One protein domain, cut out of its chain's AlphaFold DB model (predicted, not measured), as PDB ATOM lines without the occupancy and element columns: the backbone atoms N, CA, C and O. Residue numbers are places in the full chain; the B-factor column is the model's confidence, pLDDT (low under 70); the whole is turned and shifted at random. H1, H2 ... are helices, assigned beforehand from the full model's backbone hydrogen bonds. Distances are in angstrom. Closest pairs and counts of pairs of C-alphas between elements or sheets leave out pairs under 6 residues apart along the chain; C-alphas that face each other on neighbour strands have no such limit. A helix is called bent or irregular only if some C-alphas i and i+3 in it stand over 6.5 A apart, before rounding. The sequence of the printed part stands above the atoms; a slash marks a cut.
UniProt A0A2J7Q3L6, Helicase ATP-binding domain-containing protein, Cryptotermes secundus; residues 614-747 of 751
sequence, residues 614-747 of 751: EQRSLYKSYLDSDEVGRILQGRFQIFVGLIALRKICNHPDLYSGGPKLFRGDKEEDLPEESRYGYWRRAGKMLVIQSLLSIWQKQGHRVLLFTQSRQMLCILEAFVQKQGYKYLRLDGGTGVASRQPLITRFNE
ATOM      1  N   GLU A 614     -42.432  21.551  55.584       89.25
ATOM      2  CA  GLU A 614     -41.138  22.174  55.905       89.25
ATOM      3  C   GLU A 614     -41.233  23.707  55.914       89.25
ATOM      4  O   GLU A 614     -40.940  24.334  56.935       89.25
ATOM      5  N   GLN A 615     -41.722  24.322  54.825       92.81
ATOM      6  CA  GLN A 615     -41.927  25.774  54.766       92.81
ATOM      7  C   GLN A 615     -42.843  26.258  55.893       92.81
ATOM      8  O   GLN A 615     -42.581  27.299  56.487       92.81
ATOM      9  N   ARG A 616     -43.910  25.515  56.212       93.88
ATOM     10  CA  ARG A 616     -44.865  25.871  57.269       93.88
ATOM     11  C   ARG A 616     -44.269  25.732  58.672       93.88
ATOM     12  O   ARG A 616     -44.624  26.520  59.545       93.88
ATOM     13  N   SER A 617     -43.382  24.762  58.883       93.31
ATOM     14  CA  SER A 617     -42.634  24.585  60.131       93.31
ATOM     15  C   SER A 617     -41.646  25.736  60.338       93.31
ATOM     16  O   SER A 617     -41.705  26.424  61.356       93.31
ATOM     17  N   LEU A 618     -40.828  26.039  59.322       91.19
ATOM     18  CA  LEU A 618     -39.886  27.164  59.336       91.19
ATOM     19  C   LEU A 618     -40.594  28.518  59.496       91.19
ATOM     20  O   LEU A 618     -40.143  29.354  60.270       91.19
ATOM     21  N   TYR A 619     -41.729  28.722  58.820       93.81
ATOM     22  CA  TYR A 619     -42.526  29.949  58.924       93.81
ATOM     23  C   TYR A 619     -43.061  30.172  60.348       93.81
ATOM     24  O   TYR A 619     -43.032  31.298  60.835       93.81
ATOM     25  N   LYS A 620     -43.518  29.112  61.034       93.81
ATOM     26  CA  LYS A 620     -43.899  29.189  62.454       93.81
ATOM     27  C   LYS A 620     -42.693  29.478  63.343       93.81
ATOM     28  O   LYS A 620     -42.703  30.476  64.044       93.81
ATOM     29  N   SER A 621     -41.636  28.673  63.221       92.62
ATOM     30  CA  SER A 621     -40.393  28.824  63.990       92.62
ATOM     31  C   SER A 621     -39.772  30.225  63.856       92.62
ATOM     32  O   SER A 621     -39.166  30.724  64.798       92.62
ATOM     33  N   TYR A 622     -39.977  30.902  62.718       91.44
ATOM     34  CA  TYR A 622     -39.592  32.302  62.554       91.44
ATOM     35  C   TYR A 622     -40.516  33.288  63.286       91.44
ATOM     36  O   TYR A 622     -40.025  34.215  63.926       91.44
ATOM     37  N   LEU A 623     -41.841  33.105  63.229       92.19
ATOM     38  CA  LEU A 623     -42.792  33.934  63.986       92.19
ATOM     39  C   LEU A 623     -42.640  33.776  65.504       92.19
ATOM     40  O   LEU A 623     -42.780  34.756  66.230       92.19
ATOM     41  N   ASP A 624     -42.311  32.568  65.959       92.25
ATOM     42  CA  ASP A 624     -42.070  32.228  67.362       92.25
ATOM     43  C   ASP A 624     -40.659  32.662  67.845       92.25
ATOM     44  O   ASP A 624     -40.263  32.348  68.967       92.25
ATOM     45  N   SER A 625     -39.879  33.366  67.008       90.38
ATOM     46  CA  SER A 625     -38.485  33.733  67.292       90.38
ATOM     47  C   SER A 625     -38.306  35.085  67.993       90.38
ATOM     48  O   SER A 625     -39.062  36.044  67.808       90.38
ATOM     49  N   ASP A 626     -37.192  35.188  68.719       84.81
ATOM     50  CA  ASP A 626     -36.694  36.408  69.359       84.81
ATOM     51  C   ASP A 626     -36.547  37.605  68.397       84.81
ATOM     52  O   ASP A 626     -36.675  38.753  68.826       84.81
ATOM     53  N   GLU A 627     -36.290  37.374  67.103       84.62
ATOM     54  CA  GLU A 627     -36.223  38.446  66.099       84.62
ATOM     55  C   GLU A 627     -37.583  39.125  65.933       84.62
ATOM     56  O   GLU A 627     -37.690  40.347  66.046       84.62
ATOM     57  N   VAL A 628     -38.640  38.333  65.734       88.19
ATOM     58  CA  VAL A 628     -40.012  38.839  65.599       88.19
ATOM     59  C   VAL A 628     -40.489  39.448  66.919       88.19
ATOM     60  O   VAL A 628     -41.104  40.514  66.907       88.19
ATOM     61  N   GLY A 629     -40.104  38.871  68.061       87.19
ATOM     62  CA  GLY A 629     -40.312  39.479  69.379       87.19
ATOM     63  C   GLY A 629     -39.692  40.880  69.515       87.19
ATOM     64  O   GLY A 629     -40.331  41.784  70.053       87.19
ATOM     65  N   ARG A 630     -38.480  41.103  68.988       88.19
ATOM     66  CA  ARG A 630     -37.806  42.420  68.997       88.19
ATOM     67  C   ARG A 630     -38.398  43.397  67.978       88.19
ATOM     68  O   ARG A 630     -38.489  44.585  68.286       88.19
ATOM     69  N   ILE A 631     -38.845  42.914  66.815       88.88
ATOM     70  CA  ILE A 631     -39.588  43.713  65.824       88.88
ATOM     71  C   ILE A 631     -40.893  44.241  66.440       88.88
ATOM     72  O   ILE A 631     -41.154  45.439  66.386       88.88
ATOM     73  N   LEU A 632     -41.679  43.378  67.094       86.88
ATOM     74  CA  LEU A 632     -42.939  43.760  67.749       86.88
ATOM     75  C   LEU A 632     -42.746  44.716  68.943       86.88
ATOM     76  O   LEU A 632     -43.679  45.413  69.324       86.88
ATOM     77  N   GLN A 633     -41.539  44.780  69.512       88.50
ATOM     78  CA  GLN A 633     -41.146  45.757  70.536       88.50
ATOM     79  C   GLN A 633     -40.625  47.087  69.949       88.50
ATOM     80  O   GLN A 633     -40.137  47.923  70.707       88.50
ATOM     81  N   GLY A 634     -40.640  47.273  68.623       85.88
ATOM     82  CA  GLY A 634     -40.071  48.452  67.951       85.88
ATOM     83  C   GLY A 634     -38.539  48.542  68.016       85.88
ATOM     84  O   GLY A 634     -37.957  49.550  67.631       85.88
ATOM     85  N   ARG A 635     -37.859  47.493  68.501       82.88
ATOM     86  CA  ARG A 635     -36.398  47.451  68.700       82.88
ATOM     87  C   ARG A 635     -35.632  46.943  67.478       82.88
ATOM     88  O   ARG A 635     -34.409  46.831  67.528       82.88
ATOM     89  N   PHE A 636     -36.334  46.572  66.409       80.69
ATOM     90  CA  PHE A 636     -35.739  45.988  65.213       80.69
ATOM     91  C   PHE A 636     -36.589  46.282  63.972       80.69
ATOM     92  O   PHE A 636     -37.809  46.402  64.058       80.69
ATOM     93  N   GLN A 637     -35.941  46.397  62.814       83.50
ATOM     94  CA  GLN A 637     -36.575  46.865  61.581       83.50
ATOM     95  C   GLN A 637     -37.566  45.841  61.004       83.50
ATOM     96  O   GLN A 637     -37.175  44.743  60.599       83.50
ATOM     97  N   ILE A 638     -38.842  46.233  60.895       89.06
ATOM     98  CA  ILE A 638     -39.962  45.393  60.415       89.06
ATOM     99  C   ILE A 638     -39.656  44.774  59.041       89.06
ATOM    100  O   ILE A 638     -39.953  43.602  58.787       89.06
ATOM    101  N   PHE A 639     -38.994  45.535  58.164       87.19
ATOM    102  CA  PHE A 639     -38.606  45.088  56.828       87.19
ATOM    103  C   PHE A 639     -37.737  43.822  56.829       87.19
ATOM    104  O   PHE A 639     -37.883  43.010  55.917       87.19
ATOM    105  N   VAL A 640     -36.890  43.596  57.841       86.88
ATOM    106  CA  VAL A 640     -36.035  42.395  57.909       86.88
ATOM    107  C   VAL A 640     -36.893  41.137  58.067       86.88
ATOM    108  O   VAL A 640     -36.747  40.196  57.283       86.88
ATOM    109  N   GLY A 641     -37.863  41.158  58.987       88.38
ATOM    110  CA  GLY A 641     -38.798  40.048  59.188       88.38
ATOM    111  C   GLY A 641     -39.672  39.782  57.959       88.38
ATOM    112  O   GLY A 641     -39.833  38.636  57.539       88.38
ATOM    113  N   LEU A 642     -40.164  40.837  57.296       90.88
ATOM    114  CA  LEU A 642     -40.914  40.699  56.040       90.88
ATOM    115  C   LEU A 642     -40.056  40.109  54.904       90.88
ATOM    116  O   LEU A 642     -40.545  39.307  54.103       90.88
ATOM    117  N   ILE A 643     -38.765  40.452  54.837       90.38
ATOM    118  CA  ILE A 643     -37.815  39.871  53.879       90.38
ATOM    119  C   ILE A 643     -37.557  38.389  54.190       90.38
ATOM    120  O   ILE A 643     -37.550  37.583  53.255       90.38
ATOM    121  N   ALA A 644     -37.401  38.011  55.463       90.31
ATOM    122  CA  ALA A 644     -37.226  36.623  55.894       90.31
ATOM    123  C   ALA A 644     -38.453  35.754  55.562       90.31
ATOM    124  O   ALA A 644     -38.323  34.741  54.869       90.31
ATOM    125  N   LEU A 645     -39.662  36.195  55.925       92.00
ATOM    126  CA  LEU A 645     -40.909  35.501  55.576       92.00
ATOM    127  C   LEU A 645     -41.084  35.371  54.049       92.00
ATOM    128  O   LEU A 645     -41.447  34.304  53.548       92.00
ATOM    129  N   ARG A 646     -40.752  36.419  53.276       93.19
ATOM    130  CA  ARG A 646     -40.764  36.381  51.800       93.19
ATOM    131  C   ARG A 646     -39.757  35.375  51.227       93.19
ATOM    132  O   ARG A 646     -40.069  34.741  50.218       93.19
ATOM    133  N   LYS A 647     -38.579  35.209  51.844       91.88
ATOM    134  CA  LYS A 647     -37.587  34.183  51.471       91.88
ATOM    135  C   LYS A 647     -38.142  32.776  51.701       91.88
ATOM    136  O   LYS A 647     -38.216  32.021  50.734       91.88
ATOM    137  N   ILE A 648     -38.622  32.470  52.914       91.69
ATOM    138  CA  ILE A 648     -39.204  31.160  53.279       91.69
ATOM    139  C   ILE A 648     -40.326  30.771  52.302       91.69
ATOM    140  O   ILE A 648     -40.335  29.662  51.765       91.69
ATOM    141  N   CYS A 649     -41.233  31.705  51.994       92.25
ATOM    142  CA  CYS A 649     -42.340  31.501  51.053       92.25
ATOM    143  C   CYS A 649     -41.920  31.338  49.577       92.25
ATOM    144  O   CYS A 649     -42.764  30.992  48.748       92.25
ATOM    145  N   ASN A 650     -40.660  31.601  49.219       92.12
ATOM    146  CA  ASN A 650     -40.114  31.356  47.882       92.12
ATOM    147  C   ASN A 650     -39.345  30.029  47.830       92.12
ATOM    148  O   ASN A 650     -39.677  29.185  47.000       92.12
ATOM    149  N   HIS A 651     -38.379  29.830  48.731       91.06
ATOM    150  CA  HIS A 651     -37.677  28.561  48.940       91.06
ATOM    151  C   HIS A 651     -37.083  28.526  50.361       91.06
ATOM    152  O   HIS A 651     -36.500  29.536  50.765       91.06
ATOM    153  N   PRO A 652     -37.172  27.415  51.121       90.00
ATOM    154  CA  PRO A 652     -36.619  27.345  52.480       90.00
ATOM    155  C   PRO A 652     -35.118  27.689  52.535       90.00
ATOM    156  O   PRO A 652     -34.703  28.484  53.379       90.00
ATOM    157  N   ASP A 653     -34.330  27.217  51.563       87.75
ATOM    158  CA  ASP A 653     -32.876  27.466  51.494       87.75
ATOM    159  C   ASP A 653     -32.471  28.943  51.335       87.75
ATOM    160  O   ASP A 653     -31.356  29.324  51.692       87.75
ATOM    161  N   LEU A 654     -33.371  29.816  50.862       87.06
ATOM    162  CA  LEU A 654     -33.116  31.265  50.816       87.06
ATOM    163  C   LEU A 654     -33.079  31.904  52.215       87.06
ATOM    164  O   LEU A 654     -32.590  33.031  52.366       87.06
ATOM    165  N   TYR A 655     -33.634  31.209  53.211       84.81
ATOM    166  CA  TYR A 655     -33.630  31.592  54.618       84.81
ATOM    167  C   TYR A 655     -32.615  30.776  55.435       84.81
ATOM    168  O   TYR A 655     -31.817  31.379  56.143       84.81
ATOM    169  N   SER A 656     -32.591  29.442  55.310       79.00
ATOM    170  CA  SER A 656     -31.658  28.593  56.081       79.00
ATOM    171  C   SER A 656     -30.193  28.713  55.646       79.00
ATOM    172  O   SER A 656     -29.305  28.344  56.411       79.00
ATOM    173  N   GLY A 657     -29.939  29.204  54.428       73.38
ATOM    174  CA  GLY A 657     -28.617  29.213  53.798       73.38
ATOM    175  C   GLY A 657     -28.296  27.936  53.014       73.38
ATOM    176  O   GLY A 657     -27.282  27.913  52.327       73.38
ATOM    177  N   GLY A 658     -29.164  26.917  53.063       72.69
ATOM    178  CA  GLY A 658     -28.940  25.606  52.447       72.69
ATOM    179  C   GLY A 658     -28.622  24.494  53.453       72.69
ATOM    180  O   GLY A 658     -28.774  24.693  54.664       72.69
ATOM    181  N   PRO A 659     -28.195  23.311  52.973       65.38
ATOM    182  CA  PRO A 659     -27.631  22.272  53.828       65.38
ATOM    183  C   PRO A 659     -26.320  22.749  54.477       65.38
ATOM    184  O   PRO A 659     -25.501  23.421  53.851       65.38
ATOM    185  N   LYS A 660     -26.098  22.382  55.744       62.09
ATOM    186  CA  LYS A 660     -24.857  22.697  56.471       62.09
ATOM    187  C   LYS A 660     -23.756  21.696  56.107       62.09
ATOM    188  O   LYS A 660     -23.567  20.715  56.818       62.09
ATOM    189  N   LEU A 661     -23.066  21.955  55.001       59.38
ATOM    190  CA  LEU A 661     -21.861  21.229  54.582       59.38
ATOM    191  C   LEU A 661     -20.700  21.501  55.557       59.38
ATOM    192  O   LEU A 661     -20.495  22.649  55.968       59.38
ATOM    193  N   PHE A 662     -19.935  20.469  55.922       60.19
ATOM    194  CA  PHE A 662     -18.705  20.616  56.704       60.19
ATOM    195  C   PHE A 662     -17.481  20.745  55.778       60.19
ATOM    196  O   PHE A 662     -17.578  20.644  54.555       60.19
ATOM    197  N   ARG A 663     -16.292  21.020  56.339       45.22
ATOM    198  CA  ARG A 663     -15.049  21.101  55.547       45.22
ATOM    199  C   ARG A 663     -14.636  19.711  55.045       45.22
ATOM    200  O   ARG A 663     -13.918  19.004  55.745       45.22
ATOM    201  N   GLY A 664     -15.036  19.378  53.825       55.34
ATOM    202  CA  GLY A 664     -14.641  18.157  53.118       55.34
ATOM    203  C   GLY A 664     -15.747  17.644  52.200       55.34
ATOM    204  O   GLY A 664     -15.457  17.212  51.090       55.34
ATOM    205  N   ASP A 665     -16.998  17.777  52.643       60.66
ATOM    206  CA  ASP A 665     -18.187  17.350  51.905       60.66
ATOM    207  C   ASP A 665     -18.395  18.227  50.659       60.66
ATOM    208  O   ASP A 665     -18.386  19.461  50.760       60.66
ATOM    209  N   LYS A 666     -18.652  17.627  49.491       59.97
ATOM    210  CA  LYS A 666     -19.188  18.370  48.344       59.97
ATOM    211  C   LYS A 666     -20.709  18.339  48.373       59.97
ATOM    212  O   LYS A 666     -21.335  17.373  48.798       59.97
ATOM    213  N   GLU A 667     -21.329  19.365  47.799       60.00
ATOM    214  CA  GLU A 667     -22.781  19.367  47.580       60.00
ATOM    215  C   GLU A 667     -23.241  18.267  46.598       60.00
ATOM    216  O   GLU A 667     -24.389  17.825  46.629       60.00
ATOM    217  N   GLU A 668     -22.325  17.767  45.768       60.94
ATOM    218  CA  GLU A 668     -22.527  16.616  44.885       60.94
ATOM    219  C   GLU A 668     -22.703  15.302  45.669       60.94
ATOM    220  O   GLU A 668     -23.489  14.452  45.252       60.94
ATOM    221  N   ASP A 669     -22.063  15.159  46.831       64.56
ATOM    222  CA  ASP A 669     -22.126  13.945  47.658       64.56
ATOM    223  C   ASP A 669     -23.441  13.855  48.462       64.56
ATOM    224  O   ASP A 669     -23.827  12.787  48.942       64.56
ATOM    225  N   LEU A 670     -24.167  14.974  48.600       66.94
ATOM    226  CA  LEU A 670     -25.452  15.011  49.295       66.94
ATOM    227  C   LEU A 670     -26.569  14.322  48.485       66.94
ATOM    228  O   LEU A 670     -26.675  14.546  47.269       66.94
ATOM    229  N   PRO A 671     -27.486  13.589  49.160       69.44
ATOM    230  CA  PRO A 671     -28.726  13.107  48.561       69.44
ATOM    231  C   PRO A 671     -29.475  14.237  47.860       69.44
ATOM    232  O   PRO A 671     -29.586  15.344  48.386       69.44
ATOM    233  N   GLU A 672     -30.019  13.950  46.681       68.88
ATOM    234  CA  GLU A 672     -30.547  14.979  45.784       68.88
ATOM    235  C   GLU A 672     -31.643  15.857  46.417       68.88
ATOM    236  O   GLU A 672     -31.729  17.050  46.128       68.88
ATOM    237  N   GLU A 673     -32.441  15.283  47.317       69.12
ATOM    238  CA  GLU A 673     -33.517  15.971  48.041       69.12
ATOM    239  C   GLU A 673     -32.989  17.030  49.033       69.12
ATOM    240  O   GLU A 673     -33.663  18.029  49.307       69.12
ATOM    241  N   SER A 674     -31.759  16.836  49.523       71.00
ATOM    242  CA  SER A 674     -31.057  17.690  50.490       71.00
ATOM    243  C   SER A 674     -30.220  18.799  49.843       71.00
ATOM    244  O   SER A 674     -29.854  19.750  50.533       71.00
ATOM    245  N   ARG A 675     -29.919  18.704  48.538       79.06
ATOM    246  CA  ARG A 675     -29.154  19.723  47.793       79.06
ATOM    247  C   ARG A 675     -29.899  21.065  47.739       79.06
ATOM    248  O   ARG A 675     -31.136  21.109  47.806       79.06
ATOM    249  N   TYR A 676     -29.158  22.165  47.613       82.06
ATOM    250  CA  TYR A 676     -29.693  23.524  47.573       82.06
ATOM    251  C   TYR A 676     -30.686  23.709  46.419       82.06
ATOM    252  O   TYR A 676     -30.435  23.335  45.274       82.06
ATOM    253  N   GLY A 677     -31.834  24.320  46.710       81.06
ATOM    254  CA  GLY A 677     -32.845  24.627  45.699       81.06
ATOM    255  C   GLY A 677     -33.704  23.437  45.259       81.06
ATOM    256  O   GLY A 677     -34.368  23.538  44.224       81.06
ATOM    257  N   TYR A 678     -33.715  22.314  45.999       85.38
ATOM    258  CA  TYR A 678     -34.506  21.139  45.618       85.38
ATOM    259  C   TYR A 678     -36.013  21.443  45.541       85.38
ATOM    260  O   TYR A 678     -36.727  21.557  46.540       85.38
ATOM    261  N   TRP A 679     -36.504  21.512  44.303       86.38
ATOM    262  CA  TRP A 679     -37.810  22.040  43.900       86.38
ATOM    263  C   TRP A 679     -39.042  21.471  44.626       86.38
ATOM    264  O   TRP A 679     -40.072  22.144  44.656       86.38
ATOM    265  N   ARG A 680     -38.985  20.278  45.234       88.12
ATOM    266  CA  ARG A 680     -40.122  19.752  46.016       88.12
ATOM    267  C   ARG A 680     -40.281  20.409  47.387       88.12
ATOM    268  O   ARG A 680     -41.396  20.436  47.901       88.12
ATOM    269  N   ARG A 681     -39.213  20.976  47.961       88.31
ATOM    270  CA  ARG A 681     -39.236  21.616  49.290       88.31
ATOM    271  C   ARG A 681     -39.979  22.963  49.295       88.31
ATOM    272  O   ARG A 681     -40.371  23.443  50.357       88.31
ATOM    273  N   ALA A 682     -40.293  23.529  48.122       92.00
ATOM    274  CA  ALA A 682     -41.058  24.770  47.979       92.00
ATOM    275  C   ALA A 682     -42.359  24.619  47.168       92.00
ATOM    276  O   ALA A 682     -42.349  24.300  45.980       92.00
ATOM    277  N   GLY A 683     -43.498  24.985  47.765       92.25
ATOM    278  CA  GLY A 683     -44.820  24.799  47.151       92.25
ATOM    279  C   GLY A 683     -45.056  25.598  45.862       92.25
ATOM    280  O   GLY A 683     -45.829  25.183  45.003       92.25
ATOM    281  N   LYS A 684     -44.342  26.718  45.672       93.62
ATOM    282  CA  LYS A 684     -44.345  27.468  44.402       93.62
ATOM    283  C   LYS A 684     -43.596  26.732  43.288       93.62
ATOM    284  O   LYS A 684     -44.028  26.784  42.141       93.62
ATOM    285  N   MET A 685     -42.506  26.039  43.617       92.44
ATOM    286  CA  MET A 685     -41.683  25.309  42.648       92.44
ATOM    287  C   MET A 685     -42.406  24.060  42.122       92.44
ATOM    288  O   MET A 685     -42.350  23.801  40.925       92.44
ATOM    289  N   LEU A 686     -43.186  23.369  42.965       92.00
ATOM    290  CA  LEU A 686     -44.113  22.303  42.539       92.00
ATOM    291  C   LEU A 686     -45.098  22.785  41.449       92.00
ATOM    292  O   LEU A 686     -45.310  22.116  40.434       92.00
ATOM    293  N   VAL A 687     -45.677  23.979  41.632       93.88
ATOM    294  CA  VAL A 687     -46.618  24.577  40.668       93.88
ATOM    295  C   VAL A 687     -45.897  25.024  39.392       93.88
ATOM    296  O   VAL A 687     -46.395  24.771  38.299       93.88
ATOM    297  N   ILE A 688     -44.699  25.612  39.501       93.94
ATOM    298  CA  ILE A 688     -43.866  25.973  38.339       93.94
ATOM    299  C   ILE A 688     -43.491  24.730  37.516       93.94
ATOM    300  O   ILE A 688     -43.615  24.762  36.294       93.94
ATOM    301  N   GLN A 689     -43.108  23.621  38.161       92.38
ATOM    302  CA  GLN A 689     -42.810  22.351  37.487       92.38
ATOM    303  C   GLN A 689     -44.022  21.831  36.702       92.38
ATOM    304  O   GLN A 689     -43.897  21.470  35.530       92.38
ATOM    305  N   SER A 690     -45.205  21.873  37.320       92.12
ATOM    306  CA  SER A 690     -46.468  21.479  36.688       92.12
ATOM    307  C   SER A 690     -46.775  22.339  35.455       92.12
ATOM    308  O   SER A 690     -46.993  21.802  34.369       92.12
ATOM    309  N   LEU A 691     -46.730  23.669  35.595       93.44
ATOM    310  CA  LEU A 691     -47.050  24.621  34.524       93.44
ATOM    311  C   LEU A 691     -46.079  24.534  33.342       93.44
ATOM    312  O   LEU A 691     -46.526  24.468  32.199       93.44
ATOM    313  N   LEU A 692     -44.767  24.485  33.596       93.38
ATOM    314  CA  LEU A 692     -43.765  24.377  32.532       93.38
ATOM    315  C   LEU A 692     -43.925  23.076  31.733       93.38
ATOM    316  O   LEU A 692     -43.826  23.112  30.510       93.38
ATOM    317  N   SER A 693     -44.277  21.961  32.386       92.00
ATOM    318  CA  SER A 693     -44.523  20.685  31.692       92.00
ATOM    319  C   SER A 693     -45.752  20.713  30.768       92.00
ATOM    320  O   SER A 693     -45.793  19.996  29.769       92.00
ATOM    321  N   ILE A 694     -46.748  21.554  31.075       92.75
ATOM    322  CA  ILE A 694     -47.936  21.777  30.237       92.75
ATOM    323  C   ILE A 694     -47.580  22.722  29.082       92.75
ATOM    324  O   ILE A 694     -47.819  22.399  27.920       92.75
ATOM    325  N   TRP A 695     -46.945  23.856  29.383       92.81
ATOM    326  CA  TRP A 695     -46.585  24.868  28.388       92.81
ATOM    327  C   TRP A 695     -45.535  24.381  27.380       92.81
ATOM    328  O   TRP A 695     -45.623  24.741  26.208       92.81
ATOM    329  N   GLN A 696     -44.616  23.495  27.779       89.94
ATOM    330  CA  GLN A 696     -43.695  22.819  26.857       89.94
ATOM    331  C   GLN A 696     -44.445  21.944  25.844       89.94
ATOM    332  O   GLN A 696     -44.179  22.040  24.649       89.94
ATOM    333  N   LYS A 697     -45.424  21.142  26.293       91.56
ATOM    334  CA  LYS A 697     -46.273  20.318  25.408       91.56
ATOM    335  C   LYS A 697     -47.135  21.161  24.461       91.56
ATOM    336  O   LYS A 697     -47.470  20.704  23.378       91.56
ATOM    337  N   GLN A 698     -47.466  22.389  24.858       91.19
ATOM    338  CA  GLN A 698     -48.202  23.366  24.047       91.19
ATOM    339  C   GLN A 698     -47.289  24.247  23.165       91.19
ATOM    340  O   GLN A 698     -47.778  25.149  22.486       91.19
ATOM    341  N   GLY A 699     -45.963  24.044  23.183       89.44
ATOM    342  CA  GLY A 699     -45.003  24.862  22.426       89.44
ATOM    343  C   GLY A 699     -44.952  26.339  22.850       89.44
ATOM    344  O   GLY A 699     -44.531  27.199  22.077       89.44
ATOM    345  N   HIS A 700     -45.423  26.673  24.053       89.56
ATOM    346  CA  HIS A 700     -45.549  28.051  24.519       89.56
ATOM    347  C   HIS A 700     -44.221  28.589  25.083       89.56
ATOM    348  O   HIS A 700     -43.604  27.979  25.956       89.56
ATOM    349  N   ARG A 701     -43.799  29.779  24.629       89.81
ATOM    350  CA  ARG A 701     -42.683  30.533  25.234       89.81
ATOM    351  C   ARG A 701     -43.126  31.133  26.575       89.81
ATOM    352  O   ARG A 701     -44.192  31.740  26.657       89.81
ATOM    353  N   VAL A 702     -42.292  31.005  27.608       92.00
ATOM    354  CA  VAL A 702     -42.605  31.401  28.994       92.00
ATOM    355  C   VAL A 702     -41.605  32.448  29.489       92.00
ATOM    356  O   VAL A 702     -40.408  32.331  29.236       92.00
ATOM    357  N   LEU A 703     -42.084  33.453  30.230       93.50
ATOM    358  CA  LEU A 703     -41.250  34.435  30.933       93.50
ATOM    359  C   LEU A 703     -41.402  34.259  32.448       93.50
ATOM    360  O   LEU A 703     -42.496  34.418  32.988       93.50
ATOM    361  N   LEU A 704     -40.301  33.950  33.139       92.88
ATOM    362  CA  LEU A 704     -40.264  33.792  34.596       92.88
ATOM    363  C   LEU A 704     -39.644  35.032  35.250       92.88
ATOM    364  O   LEU A 704     -38.454  35.298  35.102       92.88
ATOM    365  N   PHE A 705     -40.447  35.776  36.010       93.12
ATOM    366  CA  PHE A 705     -40.007  36.970  36.736       93.12
ATOM    367  C   PHE A 705     -39.782  36.662  38.220       93.12
ATOM    368  O   PHE A 705     -40.663  36.117  38.886       93.12
ATOM    369  N   THR A 706     -38.636  37.071  38.776       91.12
ATOM    370  CA  THR A 706     -38.406  37.070  40.232       91.12
ATOM    371  C   THR A 706     -37.697  38.344  40.689       91.12
ATOM    372  O   THR A 706     -37.031  39.015  39.906       91.12
ATOM    373  N   GLN A 707     -37.830  38.671  41.977       87.31
ATOM    374  CA  GLN A 707     -37.206  39.847  42.601       87.31
ATOM    375  C   GLN A 707     -35.821  39.561  43.221       87.31
ATOM    376  O   GLN A 707     -35.278  40.431  43.895       87.31
ATOM    377  N   SER A 708     -35.258  38.353  43.077       86.69
ATOM    378  CA  SER A 708     -34.006  37.970  43.752       86.69
ATOM    379  C   SER A 708     -33.087  37.153  42.851       86.69
ATOM    380  O   SER A 708     -33.479  36.105  42.342       86.69
ATOM    381  N   ARG A 709     -31.821  37.581  42.745       88.75
ATOM    382  CA  ARG A 709     -30.768  36.851  42.018       88.75
ATOM    383  C   ARG A 709     -30.531  35.448  42.590       88.75
ATOM    384  O   ARG A 709     -30.259  34.536  41.823       88.75
ATOM    385  N   GLN A 710     -30.713  35.256  43.900       88.62
ATOM    386  CA  GLN A 710     -30.618  33.936  44.539       88.62
ATOM    387  C   GLN A 710     -31.741  32.996  44.062       88.62
ATOM    388  O   GLN A 710     -31.493  31.833  43.763       88.62
ATOM    389  N   MET A 711     -32.969  33.514  43.909       91.00
ATOM    390  CA  MET A 711     -34.089  32.737  43.358       91.00
ATOM    391  C   MET A 711     -33.906  32.450  41.860       91.00
ATOM    392  O   MET A 711     -34.311  31.385  41.401       91.00
ATOM    393  N   LEU A 712     -33.267  33.354  41.101       91.94
ATOM    394  CA  LEU A 712     -32.883  33.071  39.712       91.94
ATOM    395  C   LEU A 712     -31.902  31.897  39.621       91.94
ATOM    396  O   LEU A 712     -32.092  31.063  38.749       91.94
ATOM    397  N   CYS A 713     -30.920  31.773  40.525       89.62
ATOM    398  CA  CYS A 713     -30.016  30.614  40.537       89.62
ATOM    399  C   CYS A 713     -30.754  29.293  40.842       89.62
ATOM    400  O   CYS A 713     -30.509  28.296  40.168       89.62
ATOM    401  N   ILE A 714     -31.704  29.289  41.790       90.56
ATOM    402  CA  ILE A 714     -32.546  28.108  42.087       90.56
ATOM    403  C   ILE A 714     -33.403  27.718  40.871       90.56
ATOM    404  O   ILE A 714     -33.493  26.542  40.522       90.56
ATOM    405  N   LEU A 715     -34.022  28.701  40.206       92.38
ATOM    406  CA  LEU A 715     -34.782  28.457  38.978       92.38
ATOM    407  C   LEU A 715     -33.886  27.967  37.840       92.38
ATOM    408  O   LEU A 715     -34.286  27.061  37.124       92.38
ATOM    409  N   GLU A 716     -32.693  28.531  37.676       91.06
ATOM    410  CA  GLU A 716     -31.745  28.158  36.626       91.06
ATOM    411  C   GLU A 716     -31.275  26.707  36.771       91.06
ATOM    412  O   GLU A 716     -31.413  25.944  35.820       91.06
ATOM    413  N   ALA A 717     -30.851  26.286  37.967       88.69
ATOM    414  CA  ALA A 717     -30.481  24.893  38.236       88.69
ATOM    415  C   ALA A 717     -31.654  23.920  37.994       88.69
ATOM    416  O   ALA A 717     -31.488  22.856  37.395       88.69
ATOM    417  N   PHE A 718     -32.873  24.302  38.398       90.62
ATOM    418  CA  PHE A 718     -34.081  23.524  38.121       90.62
ATOM    419  C   PHE A 718     -34.389  23.430  36.612       90.62
ATOM    420  O   PHE A 718     -34.701  22.350  36.112       90.62
ATOM    421  N   VAL A 719     -34.284  24.539  35.878       91.56
ATOM    422  CA  VAL A 719     -34.577  24.638  34.438       91.56
ATOM    423  C   VAL A 719     -33.547  23.865  33.605       91.56
ATOM    424  O   VAL A 719     -33.942  23.119  32.709       91.56
ATOM    425  N   GLN A 720     -32.258  23.965  33.953       89.44
ATOM    426  CA  GLN A 720     -31.168  23.164  33.381       89.44
ATOM    427  C   GLN A 720     -31.426  21.664  33.560       89.44
ATOM    428  O   GLN A 720     -31.432  20.917  32.583       89.44
ATOM    429  N   LYS A 721     -31.707  21.225  34.793       87.12
ATOM    430  CA  LYS A 721     -31.943  19.811  35.115       87.12
ATOM    431  C   LYS A 721     -33.132  19.198  34.363       87.12
ATOM    432  O   LYS A 721     -33.136  18.002  34.094       87.12
ATOM    433  N   GLN A 722     -34.149  19.994  34.042       86.44
ATOM    434  CA  GLN A 722     -35.316  19.549  33.272       86.44
ATOM    435  C   GLN A 722     -35.099  19.636  31.742       86.44
ATOM    436  O   GLN A 722     -36.030  19.387  30.980       86.44
ATOM    437  N   GLY A 723     -33.897  19.996  31.273       87.38
ATOM    438  CA  GLY A 723     -33.542  20.027  29.848       87.38
ATOM    439  C   GLY A 723     -34.151  21.182  29.043       87.38
ATOM    440  O   GLY A 723     -34.120  21.159  27.812       87.38
ATOM    441  N   TYR A 724     -34.718  22.201  29.696       89.75
ATOM    442  CA  TYR A 724     -35.319  23.338  28.997       89.75
ATOM    443  C   TYR A 724     -34.243  24.271  28.415       89.75
ATOM    444  O   TYR A 724     -33.345  24.731  29.121       89.75
ATOM    445  N   LYS A 725     -34.388  24.654  27.140       89.56
ATOM    446  CA  LYS A 725     -33.624  25.766  26.547       89.56
ATOM    447  C   LYS A 725     -34.097  27.085  27.174       89.56
ATOM    448  O   LYS A 725     -35.285  27.392  27.114       89.56
ATOM    449  N   TYR A 726     -33.186  27.869  27.749       92.00
ATOM    450  CA  TYR A 726     -33.515  29.105  28.467       92.00
ATOM    451  C   TYR A 726     -32.521  30.240  28.173       92.00
ATOM    452  O   TYR A 726     -31.462  30.028  27.584       92.00
ATOM    453  N   LEU A 727     -32.875  31.458  28.591       91.94
ATOM    454  CA  LEU A 727     -32.010  32.638  28.587       91.94
ATOM    455  C   LEU A 727     -32.153  33.344  29.943       91.94
ATOM    456  O   LEU A 727     -33.268  33.497  30.443       91.94
ATOM    457  N   ARG A 728     -31.039  33.786  30.535       90.19
ATOM    458  CA  ARG A 728     -31.006  34.539  31.800       90.19
ATOM    459  C   ARG A 728     -30.633  35.998  31.540       90.19
ATOM    460  O   ARG A 728     -29.702  36.279  30.792       90.19
ATOM    461  N   LEU A 729     -31.337  36.917  32.198       88.56
ATOM    462  CA  LEU A 729     -31.023  38.346  32.239       88.56
ATOM    463  C   LEU A 729     -31.154  38.810  33.693       88.56
ATOM    464  O   LEU A 729     -32.195  38.610  34.316       88.56
ATOM    465  N   ASP A 730     -30.098  39.405  34.246       86.56
ATOM    466  CA  ASP A 730     -30.102  39.952  35.606       86.56
ATOM    467  C   ASP A 730     -29.404  41.323  35.696       86.56
ATOM    468  O   ASP A 730     -28.936  41.880  34.700       86.56
ATOM    469  N   GLY A 731     -29.356  41.898  36.901       77.75
ATOM    470  CA  GLY A 731     -28.757  43.215  37.133       77.75
ATOM    471  C   GLY A 731     -27.276  43.322  36.743       77.75
ATOM    472  O   GLY A 731     -26.862  44.399  36.321       77.75
ATOM    473  N   GLY A 732     -26.514  42.223  36.821       78.44
ATOM    474  CA  GLY A 732     -25.093  42.164  36.459       78.44
ATOM    475  C   GLY A 732     -24.836  41.881  34.976       78.44
ATOM    476  O   GLY A 732     -23.702  41.979  34.521       78.44
ATOM    477  N   THR A 733     -25.871  41.563  34.192       81.81
ATOM    478  CA  THR A 733     -25.746  41.424  32.734       81.81
ATOM    479  C   THR A 733     -25.352  42.776  32.127       81.81
ATOM    480  O   THR A 733     -26.109  43.742  32.243       81.81
ATOM    481  N   GLY A 734     -24.183  42.883  31.492       76.69
ATOM    482  CA  GLY A 734     -23.698  44.143  30.908       76.69
ATOM    483  C   GLY A 734     -24.659  44.729  29.863       76.69
ATOM    484  O   GLY A 734     -25.320  43.990  29.138       76.69
ATOM    485  N   VAL A 735     -24.756  46.061  29.771       71.44
ATOM    486  CA  VAL A 735     -25.761  46.749  28.925       71.44
ATOM    487  C   VAL A 735     -25.738  46.244  27.474       71.44
ATOM    488  O   VAL A 735     -26.783  45.900  26.929       71.44
ATOM    489  N   ALA A 736     -24.544  46.108  26.891       73.00
ATOM    490  CA  ALA A 736     -24.350  45.676  25.507       73.00
ATOM    491  C   ALA A 736     -24.771  44.217  25.217       73.00
ATOM    492  O   ALA A 736     -25.017  43.889  24.060       73.00
ATOM    493  N   SER A 737     -24.874  43.336  26.223       78.50
ATOM    494  CA  SER A 737     -25.340  41.952  26.024       78.50
ATOM    495  C   SER A 737     -26.842  41.766  26.271       78.50
ATOM    496  O   SER A 737     -27.404  40.765  25.828       78.50
ATOM    497  N   ARG A 738     -27.532  42.743  26.885       80.81
ATOM    498  CA  ARG A 738     -28.990  42.676  27.115       80.81
ATOM    499  C   ARG A 738     -29.782  42.671  25.808       80.81
ATOM    500  O   ARG A 738     -30.655  41.824  25.642       80.81
ATOM    501  N   GLN A 739     -29.470  43.574  24.874       76.69
ATOM    502  CA  GLN A 739     -30.224  43.681  23.621       76.69
ATOM    503  C   GLN A 739     -30.094  42.421  22.735       76.69
ATOM    504  O   GLN A 739     -31.131  41.918  22.306       76.69
ATOM    505  N   PRO A 740     -28.901  41.816  22.533       82.38
ATOM    506  CA  PRO A 740     -28.776  40.514  21.870       82.38
ATOM    507  C   PRO A 740     -29.589  39.382  22.519       82.38
ATOM    508  O   PRO A 740     -30.184  38.582  21.800       82.38
ATOM    509  N   LEU A 741     -29.664  39.313  23.856       84.94
ATOM    510  CA  LEU A 741     -30.467  38.301  24.558       84.94
ATOM    511  C   LEU A 741     -31.974  38.485  24.316       84.94
ATOM    512  O   LEU A 741     -32.681  37.506  24.086       84.94
ATOM    513  N   ILE A 742     -32.458  39.732  24.324       84.12
ATOM    514  CA  ILE A 742     -33.860  40.068  24.023       84.12
ATOM    515  C   ILE A 742     -34.186  39.740  22.561       84.12
ATOM    516  O   ILE A 742     -35.201  39.102  22.284       84.12
ATOM    517  N   THR A 743     -33.307  40.118  21.629       83.81
ATOM    518  CA  THR A 743     -33.437  39.783  20.205       83.81
ATOM    519  C   THR A 743     -33.525  38.264  20.009       83.81
ATOM    520  O   THR A 743     -34.504  37.802  19.433       83.81
ATOM    521  N   ARG A 744     -32.614  37.480  20.609       86.94
ATOM    522  CA  ARG A 744     -32.595  36.004  20.531       86.94
ATOM    523  C   ARG A 744     -33.823  35.316  21.154       86.94
ATOM    524  O   ARG A 744     -34.126  34.185  20.792       86.94
ATOM    525  N   PHE A 745     -34.517  35.954  22.101       86.88
ATOM    526  CA  PHE A 745     -35.787  35.440  22.638       86.88
ATOM    527  C   PHE A 745     -36.972  35.718  21.703       86.88
ATOM    528  O   PHE A 745     -37.896  34.906  21.608       86.88
ATOM    529  N   ASN A 746     -36.959  36.878  21.040       83.62
ATOM    530  CA  ASN A 746     -38.021  37.323  20.140       83.62
ATOM    531  C   ASN A 746     -37.944  36.625  18.777       83.62
ATOM    532  O   ASN A 746     -38.979  36.169  18.280       83.62
ATOM    533  N   GLU A 747     -36.733  36.514  18.219       83.12
ATOM    534  CA  GLU A 747     -36.418  35.731  17.023       83.12
ATOM    535  C   GLU A 747     -37.009  34.325  17.145       83.12
ATOM    536  O   GLU A 747     -36.839  33.623  18.146       83.12
TER     537      GLU A 747
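This is residues 614 to 747 of the 751 residues of the protein "Helicase ATP-binding domain-containing protein" of Cryptotermes secundus (UniProt A0A2J7Q3L6). The model is a loose, elongated assembly of two groups of helices set end to end. At one end H1, H2 and H4 gather on H3, and at the other H5, H6 and H7 are spread out with loops between them, while the link of residues 657 to 682 swings out in a wide loop between the groups. The printed part has 134 residues, with seven named helices, H1 to H7 in order along the chain, and no named strand; the class is all helix. The radius of gyration of the C-alphas is 17.9 A, and the C-alphas span 54 by 35 by 33 A.

The longest helix is H5, residues 683 to 697, 22.2 A from first to last C-alpha, beginning at C-alpha 683 (-44.820, 24.799, 47.151). H6 is residues 709 to 721, 18.4 A long. H7 is residues 735 to 746, 17.8 A long, ending at C-alpha 746 (-38.021, 37.323, 20.140); it is neither bent nor irregular, but only just: C-alphas 736 and 739 are 6.5 A apart. Before H5 come H1, residues 614 to 623, 14.4 A long from C-alpha 614 (-41.138, 22.174, 55.905); H2, residues 626 to 632; H3, residues 638 to 648, 15.9 A long; and H4, residues 653 to 656.

H5 touches no helix, but H5 and H6 are near each other, with 7 pairs of C-alphas within 10 A. H6 is close to but not clearly touching H4, the C-alphas of Gln 710 and Leu 654 being the closest at 7.3 A. H4 touches H3, closest at the C-alphas of Leu 654 and Lys 647, 5.4 A apart. H3 is the hub, touching three helices. It touches H1 at a shallow tilt of 13 degrees, opposite ways, with the C-alphas of Ile 648 and Gln 615 closest at 6.2 A. It touches H2 at a steep tilt of 50 degrees, opposite ways, with the C-alphas of Ile 638 and Ile 631 closest at 5.7 A. H7 touches no helix. H1 and H5 are apart, but only just, at 8.2 A between their closest C-alphas. In H1, H2, H3 and H6 every O i to N i+4 pair is within hydrogen-bond range, against 9 of 11 in H5 and 6 of 8 in H7; H4 is too short for such a pair, and its 1 O i to N i+3 pair is not within range.

The C-alphas of Gln 633 and Glu 747 are the two farthest apart, 54.6 A. The printed part has no cut. The links from H4 to H5, H5 to H6 and H6 to H7 are long, with 26, 11 and 13 residues; those from H1 to H2, H2 to H3 and H3 to H4 are tight. The mean pLDDT of the printed part is 85.0, and residues 659 to 673 are under 70.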